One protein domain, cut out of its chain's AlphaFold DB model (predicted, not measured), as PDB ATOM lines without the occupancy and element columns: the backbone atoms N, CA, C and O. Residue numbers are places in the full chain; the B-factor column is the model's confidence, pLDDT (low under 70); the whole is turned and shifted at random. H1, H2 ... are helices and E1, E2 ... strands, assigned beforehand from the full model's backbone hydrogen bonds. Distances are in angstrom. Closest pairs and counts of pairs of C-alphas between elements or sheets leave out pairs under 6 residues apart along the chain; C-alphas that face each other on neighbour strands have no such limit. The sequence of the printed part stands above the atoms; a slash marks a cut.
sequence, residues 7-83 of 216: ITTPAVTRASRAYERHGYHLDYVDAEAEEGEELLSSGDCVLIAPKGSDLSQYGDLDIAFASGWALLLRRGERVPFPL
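This is residues 7 to 83 of the 216 residues of the protein "RMMBL domain-containing protein" of Candidatus Bathyarchaeota archaeon (UniProt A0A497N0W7). Helices H1 and H2 lie at one end, the short strand E1 in the middle, and the parallel pair E2 and E3 at the other end. The 77 printed residues, under half in named elements, run H1, H2, E1, E2, E3, a mix of helices and strands. The whole is only just compact, close to loose, with a radius of gyration of the C-alphas of 13.6 A and spans of 35 by 30 by 19 A.

H1, residues 10 to 20, and H2, residues 34 to 42, are apart; every O i to N i+4 pair in both is within hydrogen-bond range. E1, residues 46 to 48, pairs with no named strand; E1 and H2 are near each other. E2, residues 64 to 67, and E3, residues 79 to 82, are parallel, with N 65 and O 79 within hydrogen-bond range at 2.9 A.

H1, 15.0 A long, begins at C-alpha 10 (-26.673, -20.039, -47.694); H2 is 12.6 A long. E3 ends at C-alpha 82 (-28.259, 3.606, -45.986).

The printed part has no cut. Only H2 to E1 is a tight link; the others are long. Residues 73 to 77 have pLDDT under 70.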
ATOM      1  N   ILE A   7     -24.043 -14.411 -38.692       95.69
ATOM      2  CA  ILE A   7     -24.596 -15.608 -39.308       95.69
ATOM      3  C   ILE A   7     -25.041 -15.254 -40.720       95.69
ATOM      4  O   ILE A   7     -25.639 -14.202 -40.956       95.69
ATOM      5  N   THR A   8     -24.754 -16.116 -41.688       96.50
ATOM      6  CA  THR A   8     -25.106 -15.890 -43.089       96.50
ATOM      7  C   THR A   8     -26.040 -16.966 -43.599       96.50
ATOM      8  O   THR A   8     -25.776 -18.155 -43.471       96.50
ATOM      9  N   THR A   9     -27.117 -16.550 -44.262       95.81
ATOM     10  CA  THR A   9     -27.931 -17.491 -45.051       95.81
ATOM     11  C   THR A   9     -27.099 -18.133 -46.174       95.81
ATOM     12  O   THR A   9     -26.170 -17.488 -46.673       95.81
ATOM     13  N   PRO A  10     -27.476 -19.316 -46.699       94.25
ATOM     14  CA  PRO A  10     -26.673 -20.039 -47.694       94.25
ATOM     15  C   PRO A  10     -26.316 -19.224 -48.942       94.25
ATOM     16  O   PRO A  10     -25.252 -19.387 -49.543       94.25
ATOM     17  N   ALA A  11     -27.204 -18.319 -49.366       94.75
ATOM     18  CA  ALA A  11     -26.939 -17.416 -50.482       94.75
ATOM     19  C   ALA A  11     -25.800 -16.428 -50.184       94.75
ATOM     20  O   ALA A  11     -24.971 -16.175 -51.060       94.75
ATOM     21  N   VAL A  12     -25.747 -15.903 -48.959       96.31
ATOM     22  CA  VAL A  12     -24.685 -15.001 -48.500       96.31
ATOM     23  C   VAL A  12     -23.412 -15.792 -48.234       96.31
ATOM     24  O   VAL A  12     -22.371 -15.378 -48.724       96.31
ATOM     25  N   THR A  13     -23.491 -16.976 -47.616       96.50
ATOM     26  CA  THR A  13     -22.346 -17.885 -47.436       96.50
ATOM     27  C   THR A  13     -21.648 -18.166 -48.772       96.50
ATOM     28  O   THR A  13     -20.431 -18.038 -48.891       96.50
ATOM     29  N   ARG A  14     -22.404 -18.474 -49.840       96.06
ATOM     30  CA  ARG A  14     -21.828 -18.672 -51.186       96.06
ATOM     31  C   ARG A  14     -21.108 -17.434 -51.718       96.06
ATOM     32  O   ARG A  14     -20.074 -17.580 -52.374       96.06
ATOM     33  N   ALA A  15     -21.650 -16.241 -51.470       95.75
ATOM     34  CA  ALA A  15     -20.996 -14.993 -51.841       95.75
ATOM     35  C   ALA A  15     -19.713 -14.788 -51.020       95.75
ATOM     36  O   ALA A  15     -18.661 -14.564 -51.613       95.75
ATOM     37  N   SER A  16     -19.757 -14.964 -49.697       96.31
ATOM     38  CA  SER A  16     -18.599 -14.853 -48.801       96.31
ATOM     39  C   SER A  16     -17.465 -15.805 -49.194       96.31
ATOM     40  O   SER A  16     -16.336 -15.359 -49.390       96.31
ATOM     41  N   ARG A  17     -17.769 -17.078 -49.487       96.06
ATOM     42  CA  ARG A  17     -16.784 -18.055 -49.998       96.06
ATOM     43  C   ARG A  17     -16.137 -17.638 -51.319       96.06
ATOM     44  O   ARG A  17     -15.034 -18.074 -51.648       96.06
ATOM     45  N   ALA A  18     -16.820 -16.848 -52.149       96.56
ATOM     46  CA  ALA A  18     -16.206 -16.297 -53.356       96.56
ATOM     47  C   ALA A  18     -15.144 -15.244 -53.007       96.56
ATOM     48  O   ALA A  18     -14.067 -15.272 -53.594       96.56
ATOM     49  N   TYR A  19     -15.408 -14.379 -52.027       95.56
ATOM     50  CA  TYR A  19     -14.435 -13.404 -51.525       95.56
ATOM     51  C   TYR A  19     -13.224 -14.085 -50.869       95.56
ATOM     52  O   TYR A  19     -12.087 -13.728 -51.176       95.56
ATOM     53  N   GLU A  20     -13.442 -15.123 -50.060       96.00
ATOM     54  CA  GLU A  20     -12.362 -15.886 -49.416       96.00
ATOM     55  C   GLU A  20     -11.417 -16.546 -50.418       96.00
ATOM     56  O   GLU A  20     -10.197 -16.472 -50.271       96.00
ATOM     57  N   ARG A  21     -11.958 -17.105 -51.508       96.62
ATOM     58  CA  ARG A  21     -11.147 -17.647 -52.612       96.62
ATOM     59  C   ARG A  21     -10.258 -16.601 -53.292       96.62
ATOM     60  O   ARG A  21      -9.292 -16.972 -53.952       96.62
ATOM     61  N   HIS A  22     -10.566 -15.316 -53.131       96.25
ATOM     62  CA  HIS A  22      -9.766 -14.195 -53.620       96.25
ATOM     63  C   HIS A  22      -8.909 -13.530 -52.526       96.25
ATOM     64  O   HIS A  22      -8.363 -12.454 -52.761       96.25
ATOM     65  N   GLY A  23      -8.753 -14.172 -51.362       95.69
ATOM     66  CA  GLY A  23      -7.856 -13.727 -50.290       95.69
ATOM     67  C   GLY A  23      -8.460 -12.706 -49.324       95.69
ATOM     68  O   GLY A  23      -7.722 -12.089 -48.560       95.69
ATOM     69  N   TYR A  24      -9.780 -12.502 -49.347       95.94
ATOM     70  CA  TYR A  24     -10.468 -11.673 -48.357       95.94
ATOM     71  C   TYR A  24     -10.926 -12.530 -47.179       95.94
ATOM     72  O   TYR A  24     -11.700 -13.462 -47.365       95.94
ATOM     73  N   HIS A  25     -10.490 -12.195 -45.970       93.00
ATOM     74  CA  HIS A  25     -10.949 -12.865 -44.756       93.00
ATOM     75  C   HIS A  25     -12.255 -12.231 -44.273       93.00
ATOM     76  O   HIS A  25     -12.315 -11.018 -44.064       93.00
ATOM     77  N   LEU A  26     -13.295 -13.052 -44.137       93.31
ATOM     78  CA  LEU A  26     -14.605 -12.662 -43.630       93.31
ATOM     79  C   LEU A  26     -14.933 -13.570 -42.442       93.31
ATOM     80  O   LEU A  26     -14.906 -14.785 -42.592       93.31
ATOM     81  N   ASP A  27     -15.269 -12.987 -41.295       93.31
ATOM     82  CA  ASP A  27     -15.681 -13.744 -40.110       93.31
ATOM     83  C   ASP A  27     -17.204 -13.945 -40.142       93.31
ATOM     84  O   ASP A  27     -17.967 -12.994 -39.944       93.31
ATOM     85  N   TYR A  28     -17.652 -15.165 -40.447       94.88
ATOM     86  CA  TYR A  28     -19.069 -15.528 -40.512       94.88
ATOM     87  C   TYR A  28     -19.296 -17.019 -40.226       94.88
ATOM     88  O   TYR A  28     -18.411 -17.841 -40.454       94.88
ATOM     89  N   VAL A  29     -20.506 -17.360 -39.780       95.31
ATOM     90  CA  VAL A  29     -20.974 -18.739 -39.579       95.31
ATOM     91  C   VAL A  29     -22.149 -19.012 -40.518       95.31
ATOM     92  O   VAL A  29     -23.029 -18.166 -40.690       95.31
ATOM     93  N   ASP A  30     -22.160 -20.176 -41.167       95.00
ATOM     94  CA  ASP A  30     -23.265 -20.573 -42.047       95.00
ATOM     95  C   ASP A  30     -24.506 -20.916 -41.215       95.00
ATOM     96  O   ASP A  30     -24.405 -21.660 -40.242       95.00
ATOM     97  N   ALA A  31     -25.675 -20.402 -41.597       93.69
ATOM     98  CA  ALA A  31     -26.922 -20.628 -40.862       93.69
ATOM     99  C   ALA A  31     -27.353 -22.108 -40.832       93.69
ATOM    100  O   ALA A  31     -28.111 -22.490 -39.954       93.69
ATOM    101  N   GLU A  32     -26.892 -22.915 -41.796       91.94
ATOM    102  CA  GLU A  32     -27.165 -24.362 -41.891       91.94
ATOM    103  C   GLU A  32     -26.094 -25.228 -41.194       91.94
ATOM    104  O   GLU A  32     -26.140 -26.455 -41.276       91.94
ATOM    105  N   ALA A  33     -25.083 -24.619 -40.566       93.50
ATOM    106  CA  ALA A  33     -24.114 -25.346 -39.749       93.50
ATOM    107  C   ALA A  33     -24.639 -25.519 -38.316       93.50
ATOM    108  O   ALA A  33     -25.356 -24.655 -37.821       93.50
ATOM    109  N   GLU A  34     -24.207 -26.578 -37.629       92.44
ATOM    110  CA  GLU A  34     -24.564 -26.861 -36.225       92.44
ATOM    111  C   GLU A  34     -24.306 -25.648 -35.311       92.44
ATOM    112  O   GLU A  34     -25.210 -25.179 -34.627       92.44
ATOM    113  N   GLU A  35     -23.116 -25.044 -35.406       92.00
ATOM    114  CA  GLU A  35     -22.773 -23.805 -34.688       92.00
ATOM    115  C   GLU A  35     -23.720 -22.640 -35.043       92.00
ATOM    116  O   GLU A  35     -24.081 -21.832 -34.189       92.00
ATOM    117  N   GLY A  36     -24.154 -22.547 -36.302       91.31
ATOM    118  CA  GLY A  36     -25.092 -21.520 -36.755       91.31
ATOM    119  C   GLY A  36     -26.479 -21.683 -36.139       91.31
ATOM    120  O   GLY A  36     -27.062 -20.695 -35.691       91.31
ATOM    121  N   GLU A  37     -26.992 -22.912 -36.071       90.25
ATOM    122  CA  GLU A  37     -28.283 -23.227 -35.446       90.25
ATOM    123  C   GLU A  37     -28.273 -22.923 -33.939       90.25
ATOM    124  O   GLU A  37     -29.227 -22.336 -33.413       90.25
ATOM    125  N   GLU A  38     -27.176 -23.250 -33.251       90.31
ATOM    126  CA  GLU A  38     -26.974 -22.933 -31.833       90.31
ATOM    127  C   GLU A  38     -26.962 -21.419 -31.586       90.31
ATOM    128  O   GLU A  38     -27.664 -20.913 -30.704       90.31
ATOM    129  N   LEU A  39     -26.210 -20.671 -32.399       91.06
ATOM    130  CA  LEU A  39     -26.111 -19.217 -32.285       91.06
ATOM    131  C   LEU A  39     -27.440 -18.518 -32.601       91.06
ATOM    132  O   LEU A  39     -27.813 -17.579 -31.893       91.06
ATOM    133  N   LEU A  40     -28.182 -18.985 -33.607       90.44
ATOM    134  CA  LEU A  40     -29.533 -18.496 -33.901       90.44
ATOM    135  C   LEU A  40     -30.481 -18.745 -32.724       90.44
ATOM    136  O   LEU A  40     -31.213 -17.840 -32.327       90.44
ATOM    137  N   SER A  41     -30.418 -19.935 -32.122       87.44
ATOM    138  CA  SER A  41     -31.241 -20.298 -30.960       87.44
ATOM    139  C   SER A  41     -30.911 -19.469 -29.714       87.44
ATOM    140  O   SER A  41     -31.790 -19.216 -28.893       87.44
ATOM    141  N   SER A  42     -29.658 -19.022 -29.575       87.00
ATOM    142  CA  SER A  42     -29.227 -18.174 -28.455       87.00
ATOM    143  C   SER A  42     -29.760 -16.736 -28.525       87.00
ATOM    144  O   SER A  42     -29.861 -16.076 -27.495       87.00
ATOM    145  N   GLY A  43     -30.098 -16.241 -29.725       83.62
ATOM    146  CA  GLY A  43     -30.561 -14.868 -29.962       83.62
ATOM    147  C   GLY A  43     -29.465 -13.791 -29.974       83.62
ATOM    148  O   GLY A  43     -29.711 -12.678 -30.436       83.62
ATOM    149  N   ASP A  44     -28.237 -14.105 -29.556       87.19
ATOM    150  CA  ASP A  44     -27.122 -13.151 -29.474       87.19
ATOM    151  C   ASP A  44     -26.324 -13.073 -30.790       87.19
ATOM    152  O   ASP A  44     -25.099 -13.196 -30.801       87.19
ATOM    153  N   CYS A  45     -26.991 -12.875 -31.931       91.69
ATOM    154  CA  CYS A  45     -26.340 -12.891 -33.247       91.69
ATOM    155  C   CYS A  45     -26.899 -11.863 -34.244       91.69
ATOM    156  O   CYS A  45     -27.938 -11.239 -34.035       91.69
ATOM    157  N   VAL A  46     -26.185 -11.675 -35.358       94.00
ATOM    158  CA  VAL A  46     -26.657 -10.890 -36.508       94.00
ATOM    159  C   VAL A  46     -26.803 -11.803 -37.714       94.00
ATOM    160  O   VAL A  46     -25.805 -12.299 -38.232       94.00
ATOM    161  N   LEU A  47     -28.026 -11.964 -38.216       94.38
ATOM    162  CA  LEU A  47     -28.293 -12.707 -39.445       94.38
ATOM    163  C   LEU A  47     -28.234 -11.793 -40.679       94.38
ATOM    164  O   LEU A  47     -28.965 -10.806 -40.782       94.38
ATOM    165  N   ILE A  48     -27.411 -12.157 -41.663       95.31
ATOM    166  CA  ILE A  48     -27.316 -11.487 -42.963       95.31
ATOM    167  C   ILE A  48     -27.995 -12.338 -44.038       95.31
ATOM    168  O   ILE A  48     -27.609 -13.477 -44.326       95.31
ATOM    169  N   ALA A  49     -28.997 -11.742 -44.683       94.75
ATOM    170  CA  ALA A  49     -29.787 -12.374 -45.728       94.75
ATOM    171  C   ALA A  49     -29.995 -11.440 -46.933       94.75
ATOM    172  O   ALA A  49     -30.048 -10.215 -46.770       94.75
ATOM    173  N   PRO A  50     -30.146 -11.984 -48.156       93.12
ATOM    174  CA  PRO A  50     -30.546 -11.202 -49.312       93.12
ATOM    175  C   PRO A  50     -31.912 -10.544 -49.103       93.12
ATOM    176  O   PRO A  50     -32.796 -11.043 -48.405       93.12
ATOM    177  N   LYS A  51     -32.124  -9.419 -49.786       86.56
ATOM    178  CA  LYS A  51     -33.437  -8.774 -49.804       86.56
ATOM    179  C   LYS A  51     -34.481  -9.730 -50.391       86.56
ATOM    180  O   LYS A  51     -34.338 -10.173 -51.527       86.56
ATOM    181  N   GLY A  52     -35.572  -9.941 -49.655       83.88
ATOM    182  CA  GLY A  52     -36.702 -10.762 -50.095       83.88
ATOM    183  C   GLY A  52     -36.591 -12.243 -49.736       83.88
ATOM    184  O   GLY A  52     -37.455 -13.008 -50.146       83.88
ATOM    185  N   SER A  53     -35.566 -12.644 -48.980       88.25
ATOM    186  CA  SER A  53     -35.522 -13.973 -48.373       88.25
ATOM    187  C   SER A  53     -36.688 -14.188 -47.410       88.25
ATOM    188  O   SER A  53     -37.086 -13.266 -46.694       88.25
ATOM    189  N   ASP A  54     -37.203 -15.416 -47.391       87.62
ATOM    190  CA  ASP A  54     -38.078 -15.881 -46.322       87.62
ATOM    191  C   ASP A  54     -37.232 -16.090 -45.063       87.62
ATOM    192  O   ASP A  54     -36.233 -16.811 -45.089       87.62
ATOM    193  N   LEU A  55     -37.593 -15.381 -43.998       88.88
ATOM    194  CA  LEU A  55     -36.889 -15.415 -42.719       88.88
ATOM    195  C   LEU A  55     -37.717 -16.081 -41.617       88.88
ATOM    196  O   LEU A  55     -37.255 -16.146 -40.485       88.88
ATOM    197  N   SER A  56     -38.917 -16.578 -41.937       86.62
ATOM    198  CA  SER A  56     -39.839 -17.169 -40.956       86.62
ATOM    199  C   SER A  56     -39.244 -18.367 -40.209       86.62
ATOM    200  O   SER A  56     -39.550 -18.581 -39.040       86.62
ATOM    201  N   GLN A  57     -38.346 -19.109 -40.858       85.00
ATOM    202  CA  GLN A  57     -37.650 -20.259 -40.276       85.00
ATOM    203  C   GLN A  57     -36.627 -19.901 -39.187       85.00
ATOM    204  O   GLN A  57     -36.183 -20.787 -38.468       85.00
ATOM    205  N   TYR A  58     -36.245 -18.627 -39.060       85.19
ATOM    206  CA  TYR A  58     -35.229 -18.169 -38.105       85.19
ATOM    207  C   TYR A  58     -35.836 -17.521 -36.848       85.19
ATOM    208  O   TYR A  58     -35.125 -16.862 -36.095       85.19
ATOM    209  N   GLY A  59     -37.142 -17.702 -36.625       82.44
ATOM    210  CA  GLY A  59     -37.848 -17.178 -35.457       82.44
ATOM    211  C   GLY A  59     -38.149 -15.678 -35.532       82.44
ATOM    212  O   GLY A  59     -38.242 -15.090 -36.613       82.44
ATOM    213  N   ASP A  60     -38.336 -15.067 -34.361       84.38
ATOM    214  CA  ASP A  60     -38.637 -13.642 -34.234       84.38
ATOM    215  C   ASP A  60     -37.356 -12.814 -34.396       84.38
ATOM    216  O   ASP A  60     -36.450 -12.857 -33.565       84.38
ATOM    217  N   LEU A  61     -37.280 -12.049 -35.488       87.19
ATOM    218  CA  LEU A  61     -36.121 -11.228 -35.840       87.19
ATOM    219  C   LEU A  61     -36.471  -9.739 -35.864       87.19
ATOM    220  O   LEU A  61     -37.450  -9.328 -36.495       87.19
ATOM    221  N   ASP A  62     -35.577  -8.912 -35.324       89.12
ATOM    222  CA  ASP A  62     -35.588  -7.465 -35.545       89.12
ATOM    223  C   ASP A  62     -34.991  -7.135 -36.917       89.12
ATOM    224  O   ASP A  62     -33.775  -7.042 -37.112       89.12
ATOM    225  N   ILE A  63     -35.858  -6.971 -37.917       88.31
ATOM    226  CA  ILE A  63     -35.397  -6.845 -39.300       88.31
ATOM    227  C   ILE A  63     -35.024  -5.402 -39.650       88.31
ATOM    228  O   ILE A  63     -35.847  -4.481 -39.626       88.31
ATOM    229  N   ALA A  64     -33.797  -5.240 -40.140       90.12
ATOM    230  CA  ALA A  64     -33.297  -4.004 -40.719       90.12
ATOM    231  C   ALA A  64     -32.927  -4.159 -42.203       90.12
ATOM    232  O   ALA A  64     -32.610  -5.248 -42.682       90.12
ATOM    233  N   PHE A  65     -32.951  -3.054 -42.954       89.81
ATOM    234  CA  PHE A  65     -32.567  -3.038 -44.368       89.81
ATOM    235  C   PHE A  65     -31.296  -2.232 -44.602       89.81
ATOM    236  O   PHE A  65     -31.318  -1.010 -44.492       89.81
ATOM    237  N   ALA A  66     -30.230  -2.901 -45.038       91.56
ATOM    238  CA  ALA A  66     -29.015  -2.260 -45.529       91.56
ATOM    239  C   ALA A  66     -29.056  -2.126 -47.062       91.56
ATOM    240  O   ALA A  66     -28.988  -3.121 -47.783       91.56
ATOM    241  N   SER A  67     -29.232  -0.908 -47.585       87.62
ATOM    242  CA  SER A  67     -29.282  -0.664 -49.039       87.62
ATOM    243  C   SER A  67     -29.065   0.806 -49.395       87.62
ATOM    244  O   SER A  67     -29.450   1.697 -48.639       87.62
ATOM    245  N   GLY A  68     -28.553   1.083 -50.600       87.19
ATOM    246  CA  GLY A  68     -28.427   2.443 -51.133       87.19
ATOM    247  C   GLY A  68     -29.783   3.127 -51.316       87.19
ATOM    248  O   GLY A  68     -29.876   4.350 -51.353       87.19
ATOM    249  N   TRP A  69     -30.851   2.330 -51.346       84.88
ATOM    250  CA  TRP A  69     -32.229   2.788 -51.435       84.88
ATOM    251  C   TRP A  69     -32.987   2.690 -50.104       84.88
ATOM    252  O   TRP A  69     -34.189   2.943 -50.084       84.88
ATOM    253  N   ALA A  70     -32.327   2.344 -48.989       86.19
ATOM    254  CA  ALA A  70     -32.990   2.081 -47.704       86.19
ATOM    255  C   ALA A  70     -33.874   3.251 -47.232       86.19
ATOM    256  O   ALA A  70     -34.980   3.031 -46.747       86.19
ATOM    257  N   LEU A  71     -33.447   4.498 -47.463       82.38
ATOM    258  CA  LEU A  71     -34.216   5.699 -47.105       82.38
ATOM    259  C   LEU A  71     -35.490   5.900 -47.942       82.38
ATOM    260  O   LEU A  71     -36.404   6.586 -47.492       82.38
ATOM    261  N   LEU A  72     -35.565   5.322 -49.145       79.25
ATOM    262  CA  LEU A  72     -36.770   5.358 -49.987       79.25
ATOM    263  C   LEU A  72     -37.688   4.158 -49.730       79.25
ATOM    264  O   LEU A  72     -38.879   4.213 -50.019       79.25
ATOM    265  N   LEU A  73     -37.141   3.080 -49.167       69.94
ATOM    266  CA  LEU A  73     -37.851   1.845 -48.849       69.94
ATOM    267  C   LEU A  73     -38.539   1.890 -47.476       69.94
ATOM    268  O   LEU A  73     -38.788   0.831 -46.910       69.94
ATOM    269  N   ARG A  74     -38.882   3.080 -46.953       64.12
ATOM    270  CA  ARG A  74     -39.600   3.290 -45.673       64.12
ATOM    271  C   ARG A  74     -41.055   2.787 -45.719       64.12
ATOM    272  O   ARG A  74     -41.991   3.524 -45.433       64.12
ATOM    273  N   ARG A  75     -41.263   1.540 -46.137       56.34
ATOM    274  CA  ARG A  75     -42.525   0.811 -46.051       56.34
ATOM    275  C   ARG A  75     -42.452  -0.094 -44.818       56.34
ATOM    276  O   ARG A  75     -41.836  -1.152 -44.884       56.34
ATOM    277  N   GLY A  76     -43.079   0.330 -43.722       62.59
ATOM    278  CA  GLY A  76     -43.257  -0.471 -42.501       62.59
ATOM    279  C   GLY A  76     -42.289  -0.151 -41.353       62.59
ATOM    280  O   GLY A  76     -41.616   0.876 -41.363       62.59
ATOM    281  N   GLU A  77     -42.248  -1.058 -40.374       60.62
ATOM    282  CA  GLU A  77     -41.578  -0.947 -39.061       60.62
ATOM    283  C   GLU A  77     -40.062  -1.232 -39.079       60.62
ATOM    284  O   GLU A  77     -39.410  -1.240 -38.041       60.62
ATOM    285  N   ARG A  78     -39.464  -1.465 -40.252       77.44
ATOM    286  CA  ARG A  78     -38.063  -1.908 -40.366       77.44
ATOM    287  C   ARG A  78     -37.079  -0.742 -40.337       77.44
ATOM    288  O   ARG A  78     -37.272   0.261 -41.029       77.44
ATOM    289  N   VAL A  79     -35.973  -0.907 -39.610       86.38
ATOM    290  CA  VAL A  79     -34.926   0.120 -39.472       86.38
ATOM    291  C   VAL A  79     -34.103   0.232 -40.770       86.38
ATOM    292  O   VAL A  79     -33.531  -0.764 -41.223       86.38
ATOM    293  N   PRO A  80     -34.017   1.417 -41.407       89.00
ATOM    294  CA  PRO A  80     -33.248   1.595 -42.635       89.00
ATOM    295  C   PRO A  80     -31.784   1.970 -42.353       89.00
ATOM    296  O   PRO A  80     -31.504   2.995 -41.735       89.00
ATOM    297  N   PHE A  81     -30.847   1.207 -42.915       91.19
ATOM    298  CA  PHE A  81     -29.416   1.510 -42.956       91.19
ATOM    299  C   PHE A  81     -29.001   1.899 -44.389       91.19
ATOM    300  O   PHE A  81     -28.961   1.045 -45.281       91.19
ATOM    301  N   PRO A  82     -28.712   3.185 -44.665       89.62
ATOM    302  CA  PRO A  82     -28.259   3.606 -45.986       89.62
ATOM    303  C   PRO A  82     -26.853   3.063 -46.260       89.62
ATOM    304  O   PRO A  82     -25.877   3.515 -45.666       89.62
ATOM    305  N   LEU A  83     -26.754   2.105 -47.181       90.25
ATOM    306  CA  LEU A  83     -25.494   1.463 -47.556       90.25
ATOM    307  C   LEU A  83     -25.439   1.234 -49.068       90.25
ATOM    308  O   LEU A  83     -26.133   0.367 -49.589       90.25
TER     309      LEU A  83